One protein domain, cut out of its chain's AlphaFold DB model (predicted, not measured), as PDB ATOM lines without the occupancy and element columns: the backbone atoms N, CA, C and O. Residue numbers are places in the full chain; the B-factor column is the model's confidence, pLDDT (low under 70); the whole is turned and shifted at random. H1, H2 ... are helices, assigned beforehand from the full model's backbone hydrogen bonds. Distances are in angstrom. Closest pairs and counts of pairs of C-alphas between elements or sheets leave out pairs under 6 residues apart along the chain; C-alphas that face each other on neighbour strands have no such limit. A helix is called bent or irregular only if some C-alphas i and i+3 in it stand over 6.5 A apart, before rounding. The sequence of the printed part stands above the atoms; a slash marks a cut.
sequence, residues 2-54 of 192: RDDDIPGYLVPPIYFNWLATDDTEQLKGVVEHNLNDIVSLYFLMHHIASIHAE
ATOM      1  N   ARG A   2     -40.357  45.092 -19.290       68.62
ATOM      2  CA  ARG A   2     -41.364  44.141 -19.777       68.62
ATOM      3  C   ARG A   2     -42.096  44.868 -20.911       68.62
ATOM      4  O   ARG A   2     -42.728  45.878 -20.626       68.62
ATOM      5  N   ASP A   3     -41.926  44.431 -22.156       59.78
ATOM      6  CA  ASP A   3     -42.410  45.188 -23.326       59.78
ATOM      7  C   ASP A   3     -43.920  45.014 -23.586       59.78
ATOM      8  O   ASP A   3     -44.536  45.922 -24.133       59.78
ATOM      9  N   ASP A   4     -44.531  43.926 -23.099       68.44
ATOM     10  CA  ASP A   4     -45.952  43.592 -23.322       68.44
ATOM     11  C   ASP A   4     -46.783  43.504 -22.019       68.44
ATOM     12  O   ASP A   4     -47.857  42.907 -21.995       68.44
ATOM     13  N   ASP A   5     -46.289  44.054 -20.903       83.19
ATOM     14  CA  ASP A   5     -46.987  43.980 -19.610       83.19
ATOM     15  C   ASP A   5     -47.998  45.120 -19.445       83.19
ATOM     16  O   ASP A   5     -47.722  46.278 -19.780       83.19
ATOM     17  N   ILE A   6     -49.166  44.815 -18.876       89.19
ATOM     18  CA  ILE A   6     -50.130  45.860 -18.541       89.19
ATOM     19  C   ILE A   6     -49.581  46.713 -17.385       89.19
ATOM     20  O   ILE A   6     -49.026  46.184 -16.418       89.19
ATOM     21  N   PRO A   7     -49.741  48.047 -17.423       89.50
ATOM     22  CA  PRO A   7     -49.420  48.877 -16.275       89.50
ATOM     23  C   PRO A   7     -50.204  48.427 -15.037       89.50
ATOM     24  O   PRO A   7     -51.432  48.373 -15.068       89.50
ATOM     25  N   GLY A   8     -49.516  48.163 -13.922       87.06
ATOM     26  CA  GLY A   8     -50.151  47.601 -12.719       87.06
ATOM     27  C   GLY A   8     -51.318  48.434 -12.166       87.06
ATOM     28  O   GLY A   8     -52.264  47.890 -11.605       87.06
ATOM     29  N   TYR A   9     -51.328  49.755 -12.390       92.31
ATOM     30  CA  TYR A   9     -52.452  50.616 -11.996       92.31
ATOM     31  C   TYR A   9     -53.735  50.385 -12.820       92.31
ATOM     32  O   TYR A   9     -54.808  50.807 -12.390       92.31
ATOM     33  N   LEU A  10     -53.648  49.728 -13.985       94.31
ATOM     34  CA  LEU A  10     -54.795  49.339 -14.816       94.31
ATOM     35  C   LEU A  10     -55.397  47.989 -14.411       94.31
ATOM     36  O   LEU A  10     -56.532  47.707 -14.794       94.31
ATOM     37  N   VAL A  11     -54.700  47.189 -13.595       93.81
ATOM     38  CA  VAL A  11     -55.202  45.888 -13.125       93.81
ATOM     39  C   VAL A  11     -56.574  46.018 -12.437       93.81
ATOM     40  O   VAL A  11     -57.491  45.296 -12.838       93.81
ATOM     41  N   PRO A  12     -56.794  46.938 -11.467       95.31
ATOM     42  CA  PRO A  12     -58.102  47.045 -10.818       95.31
ATOM     43  C   PRO A  12     -59.232  47.504 -11.762       95.31
ATOM     44  O   PRO A  12     -60.276  46.850 -11.767       95.31
ATOM     45  N   PRO A  13     -59.071  48.561 -12.591       96.12
ATOM     46  CA  PRO A  13     -60.089  48.946 -13.572       96.12
ATOM     47  C   PRO A  13     -60.492  47.831 -14.547       96.12
ATOM     48  O   PRO A  13     -61.683  47.663 -14.799       96.12
ATOM     49  N   ILE A  14     -59.533  47.047 -15.058       95.38
ATOM     50  CA  ILE A  14     -59.814  45.931 -15.978       95.38
ATOM     51  C   ILE A  14     -60.682  44.868 -15.293       95.38
ATOM     52  O   ILE A  14     -61.656  44.387 -15.871       95.38
ATOM     53  N   TYR A  15     -60.371  44.543 -14.038       93.50
ATOM     54  CA  TYR A  15     -61.140  43.570 -13.264       93.50
ATOM     55  C   TYR A  15     -62.577  44.045 -12.992       93.50
ATOM     56  O   TYR A  15     -63.521  43.267 -13.116       93.50
ATOM     57  N   PHE A  16     -62.767  45.327 -12.657       95.44
ATOM     58  CA  PHE A  16     -64.106  45.892 -12.452       95.44
ATOM     59  C   PHE A  16     -64.924  45.973 -13.739       95.44
ATOM     60  O   PHE A  16     -66.135  45.765 -13.684       95.44
ATOM     61  N   ASN A  17     -64.282  46.245 -14.879       95.88
ATOM     62  CA  ASN A  17     -64.952  46.209 -16.174       95.88
ATOM     63  C   ASN A  17     -65.528  44.814 -16.438       95.88
ATOM     64  O   ASN A  17     -66.727  44.700 -16.661       95.88
ATOM     65  N   TRP A  18     -64.712  43.764 -16.291       95.88
ATOM     66  CA  TRP A  18     -65.180  42.383 -16.430       95.88
ATOM     67  C   TRP A  18     -66.380  42.073 -15.523       95.88
ATOM     68  O   TRP A  18     -67.388  41.559 -15.996       95.88
ATOM     69  N   LEU A  19     -66.324  42.445 -14.239       96.00
ATOM     70  CA  LEU A  19     -67.440  42.218 -13.309       96.00
ATOM     71  C   LEU A  19     -68.740  42.924 -13.722       96.00
ATOM     72  O   LEU A  19     -69.823  42.470 -13.355       96.00
ATOM     73  N   ALA A  20     -68.642  44.051 -14.429       96.81
ATOM     74  CA  ALA A  20     -69.790  44.849 -14.844       96.81
ATOM     75  C   ALA A  20     -70.363  44.428 -16.206       96.81
ATOM     76  O   ALA A  20     -71.563  44.587 -16.427       96.81
ATOM     77  N   THR A  21     -69.522  43.938 -17.119       96.12
ATOM     78  CA  THR A  21     -69.884  43.730 -18.532       96.12
ATOM     79  C   THR A  21     -69.767  42.284 -19.008       96.12
ATOM     80  O   THR A  21     -70.225  41.986 -20.107       96.12
ATOM     81  N   ASP A  22     -69.170  41.400 -18.202       93.81
ATOM     82  CA  ASP A  22     -68.759  40.036 -18.570       93.81
ATOM     83  C   ASP A  22     -67.733  39.983 -19.729       93.81
ATOM     84  O   ASP A  22     -67.495  38.940 -20.336       93.81
ATOM     85  N   ASP A  23     -67.079  41.113 -20.029       93.75
ATOM     86  CA  ASP A  23     -66.008  41.203 -21.025       93.75
ATOM     87  C   ASP A  23     -64.683  40.668 -20.463       93.75
ATOM     88  O   ASP A  23     -64.160  41.154 -19.457       93.75
ATOM     89  N   THR A  24     -64.122  39.661 -21.132       94.81
ATOM     90  CA  THR A  24     -62.914  38.946 -20.701       94.81
ATOM     91  C   THR A  24     -61.668  39.286 -21.521       94.81
ATOM     92  O   THR A  24     -60.590  38.783 -21.199       94.81
ATOM     93  N   GLU A  25     -61.772  40.152 -22.540       93.44
ATOM     94  CA  GLU A  25     -60.711  40.400 -23.532       93.44
ATOM     95  C   GLU A  25     -59.363  40.768 -22.885       93.44
ATOM     96  O   GLU A  25     -58.309  40.262 -23.271       93.44
ATOM     97  N   GLN A  26     -59.400  41.590 -21.834       92.50
ATOM     98  CA  GLN A  26     -58.206  42.103 -21.153       92.50
ATOM     99  C   GLN A  26     -57.774  41.273 -19.930       92.50
ATOM    100  O   GLN A  26     -56.700  41.510 -19.369       92.50
ATOM    101  N   LEU A  27     -58.564  40.279 -19.503       93.06
ATOM    102  CA  LEU A  27     -58.262  39.500 -18.292       93.06
ATOM    103  C   LEU A  27     -57.001  38.653 -18.428       93.06
ATOM    104  O   LEU A  27     -56.308  38.433 -17.435       93.06
ATOM    105  N   LYS A  28     -56.677  38.196 -19.642       92.31
ATOM    106  CA  LYS A  28     -55.449  37.436 -19.892       92.31
ATOM    107  C   LYS A  28     -54.210  38.224 -19.446       92.31
ATOM    108  O   LYS A  28     -53.384  37.675 -18.723       92.31
ATOM    109  N   GLY A  29     -54.142  39.514 -19.783       91.12
ATOM    110  CA  GLY A  29     -53.042  40.392 -19.373       91.12
ATOM    111  C   GLY A  29     -52.972  40.584 -17.856       91.12
ATOM    112  O   GLY A  29     -51.888  40.579 -17.284       91.12
ATOM    113  N   VAL A  30     -54.122  40.655 -17.174       92.81
ATOM    114  CA  VAL A  30     -54.177  40.710 -15.700       92.81
ATOM    115  C   VAL A  30     -53.612  39.444 -15.061       92.81
ATOM    116  O   VAL A  30     -52.845  39.523 -14.100       92.81
ATOM    117  N   VAL A  31     -53.966  38.271 -15.588       92.75
ATOM    118  CA  VAL A  31     -53.455  36.993 -15.077       92.75
ATOM    119  C   VAL A  31     -51.951  36.868 -15.323       92.75
ATOM    120  O   VAL A  31     -51.227  36.465 -14.413       92.75
ATOM    121  N   GLU A  32     -51.468  37.246 -16.507       92.19
ATOM    122  CA  GLU A  32     -50.039  37.227 -16.848       92.19
ATOM    123  C   GLU A  32     -49.223  38.196 -15.978       92.19
ATOM    124  O   GLU A  32     -48.181  37.807 -15.443       92.19
ATOM    125  N   HIS A  33     -49.724  39.414 -15.751       92.69
ATOM    126  CA  HIS A  33     -49.116  40.387 -14.841       92.69
ATOM    127  C   HIS A  33     -48.998  39.830 -13.417       92.69
ATOM    128  O   HIS A  33     -47.904  39.758 -12.854       92.69
ATOM    129  N   ASN A  34     -50.114  39.349 -12.858       91.88
ATOM    130  CA  ASN A  34     -50.152  38.801 -11.503       91.88
ATOM    131  C   ASN A  34     -49.237  37.577 -11.350       91.88
ATOM    132  O   ASN A  34     -48.565  37.434 -10.327       91.88
ATOM    133  N   LEU A  35     -49.184  36.698 -12.359       93.19
ATOM    134  CA  LEU A  35     -48.267  35.560 -12.377       93.19
ATOM    135  C   LEU A  35     -46.813  36.034 -12.299       93.19
ATOM    136  O   LEU A  35     -46.055  35.567 -11.446       93.19
ATOM    137  N   ASN A  36     -46.432  36.976 -13.162       91.62
ATOM    138  CA  ASN A  36     -45.080  37.522 -13.193       91.62
ATOM    139  C   ASN A  36     -44.709  38.206 -11.878       91.62
ATOM    140  O   ASN A  36     -43.573  38.066 -11.421       91.62
ATOM    141  N   ASP A  37     -45.644  38.905 -11.244       92.31
ATOM    142  CA  ASP A  37     -45.423  39.558  -9.959       92.31
ATOM    143  C   ASP A  37     -45.231  38.550  -8.825       92.31
ATOM    144  O   ASP A  37     -44.266  38.666  -8.070       92.31
ATOM    145  N   ILE A  38     -46.053  37.498  -8.747       94.50
ATOM    146  CA  ILE A  38     -45.874  36.414  -7.767       94.50
ATOM    147  C   ILE A  38     -44.508  35.739  -7.946       94.50
ATOM    148  O   ILE A  38     -43.779  35.527  -6.974       94.50
ATOM    149  N   VAL A  39     -44.131  35.430  -9.189       94.50
ATOM    150  CA  VAL A  39     -42.841  34.800  -9.507       94.50
ATOM    151  C   VAL A  39     -41.674  35.739  -9.181       94.50
ATOM    152  O   VAL A  39     -40.690  35.320  -8.570       94.50
ATOM    153  N   SER A  40     -41.790  37.025  -9.516       93.56
ATOM    154  CA  SER A  40     -40.766  38.032  -9.211       93.56
ATOM    155  C   SER A  40     -40.593  38.212  -7.701       93.56
ATOM    156  O   SER A  40     -39.463  38.273  -7.217       93.56
ATOM    157  N   LEU A  41     -41.690  38.223  -6.936       95.44
ATOM    158  CA  LEU A  41     -41.658  38.277  -5.472       95.44
ATOM    159  C   LEU A  41     -41.002  37.036  -4.863       95.44
ATOM    160  O   LEU A  41     -40.247  37.167  -3.899       95.44
ATOM    161  N   TYR A  42     -41.232  35.846  -5.426       96.44
ATOM    162  CA  TYR A  42     -40.546  34.627  -4.995       96.44
ATOM    163  C   TYR A  42     -39.024  34.745  -5.166       96.44
ATOM    164  O   TYR A  42     -38.276  34.502  -4.214       96.44
ATOM    165  N   PHE A  43     -38.553  35.171  -6.342       96.12
ATOM    166  CA  PHE A  43     -37.120  35.350  -6.588       96.12
ATOM    167  C   PHE A  43     -36.513  36.460  -5.730       96.12
ATOM    168  O   PHE A  43     -35.417  36.286  -5.196       96.12
ATOM    169  N   LEU A  44     -37.234  37.566  -5.535       95.38
ATOM    170  CA  LEU A  44     -36.808  38.640  -4.644       95.38
ATOM    171  C   LEU A  44     -36.673  38.144  -3.199       95.38
ATOM    172  O   LEU A  44     -35.662  38.401  -2.548       95.38
ATOM    173  N   MET A  45     -37.655  37.387  -2.703       95.69
ATOM    174  CA  MET A  45     -37.603  36.801  -1.364       95.69
ATOM    175  C   MET A  45     -36.431  35.827  -1.229       95.69
ATOM    176  O   MET A  45     -35.713  35.862  -0.231       95.69
ATOM    177  N   HIS A  46     -36.197  34.987  -2.240       95.00
ATOM    178  CA  HIS A  46     -35.045  34.090  -2.271       95.00
ATOM    179  C   HIS A  46     -33.721  34.867  -2.224       95.00
ATOM    180  O   HIS A  46     -32.827  34.530  -1.446       95.00
ATOM    181  N   HIS A  47     -33.611  35.948  -2.998       93.00
ATOM    182  CA  HIS A  47     -32.439  36.815  -3.002       93.00
ATOM    183  C   HIS A  47     -32.195  37.447  -1.624       93.00
ATOM    184  O   HIS A  47     -31.103  37.296  -1.072       93.00
ATOM    185  N   ILE A  48     -33.221  38.047  -1.012       92.06
ATOM    186  CA  ILE A  48     -33.151  38.627   0.340       92.06
ATOM    187  C   ILE A  48     -32.755  37.563   1.375       92.06
ATOM    188  O   ILE A  48     -31.878  37.799   2.210       92.06
ATOM    189  N   ALA A  49     -33.342  36.364   1.308       92.25
ATOM    190  CA  ALA A  49     -32.982  35.259   2.194       92.25
ATOM    191  C   ALA A  49     -31.504  34.860   2.040       92.25
ATOM    192  O   ALA A  49     -30.823  34.610   3.037       92.25
ATOM    193  N   SER A  50     -30.985  34.866   0.810       92.31
ATOM    194  CA  SER A  50     -29.577  34.572   0.533       92.31
ATOM    195  C   SER A  50     -28.621  35.625   1.113       92.31
ATOM    196  O   SER A  50     -27.545  35.259   1.590       92.31
ATOM    197  N   ILE A  51     -29.014  36.907   1.123       91.88
ATOM    198  CA  ILE A  51     -28.258  37.995   1.767       91.88
ATOM    199  C   ILE A  51     -28.264  37.804   3.285       91.88
ATOM    200  O   ILE A  51     -27.235  37.929   3.939       91.88
ATOM    201  N   HIS A  52     -29.411  37.450   3.866       88.12
ATOM    202  CA  HIS A  52     -29.514  37.195   5.305       88.12
ATOM    203  C   HIS A  52     -28.658  36.012   5.780       88.12
ATOM    204  O   HIS A  52     -28.183  36.025   6.923       88.12
ATOM    205  N   ALA A  53     -28.508  34.989   4.937       88.06
ATOM    206  CA  ALA A  53     -27.669  33.831   5.216       88.06
ATOM    207  C   ALA A  53     -26.177  34.176   5.103       88.06
ATOM    208  O   ALA A  53     -25.404  33.845   6.000       88.06
ATOM    209  N   GLU A  54     -25.796  34.875   4.033       88.12
ATOM    210  CA  GLU A  54     -24.414  35.237   3.729       88.12
ATOM    211  C   GLU A  54     -24.383  36.613   3.044       88.12
ATOM    212  O   GLU A  54     -24.574  36.696   1.828       88.12
TER     213      GLU A  54
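What this domain is: This is residues 2 to 54 of the 192 residues of the protein "RNase_H_2 domain-containing protein" of candidate division Zixibacteria bacterium (UniProt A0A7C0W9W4). What is the shape? A lopsided helical hairpin: short H1 folds beside the first part of long H2, and residues 38 to 54, of which 38 to 53 belong to H2, stick out as a bare arm that makes the length. What is printed? The printed part has 53 residues, H1 then H2, all helix, with no named strand. It is only just extended, close to loose, with radius of gyration of the C-alphas 15.1 A and spans of 51 by 22 by 15 A.

How they stand to each other: How do the helices meet? H1, residues 8 to 21, touches H2, residues 27 to 53, which meets it with residues 27 to 33 alone; the closest C-alphas, of Val 11 and Val 30, are 5.9 A apart. They form a helical hairpin, opposite ways at a steep tilt of 36 degrees, only just beyond shallow. Are the backbones even? In H2 every O i to N i+4 pair is within hydrogen-bond range, in H1 8 of 10. H1 is only just irregular: C-alphas 9 and 12 are 6.8 A apart.

Where its parts are: Where is H1? Its residues 8 to 21 begin at C-alpha 8 (-50.151, 47.601, -12.719). Where is H2? Residues 27 to 53 run 39.0 A to C-alpha 53 (-27.669, 33.831, 5.216).

The domain as a whole: How far does it reach? The two C-alphas farthest apart, of Thr 21 and Glu 54, are 51.3 A apart. Is it unbroken? The printed part has no cut, and the link from H1 to H2 is tight. Where is confidence low? Residues 2 to 4 have pLDDT under 70.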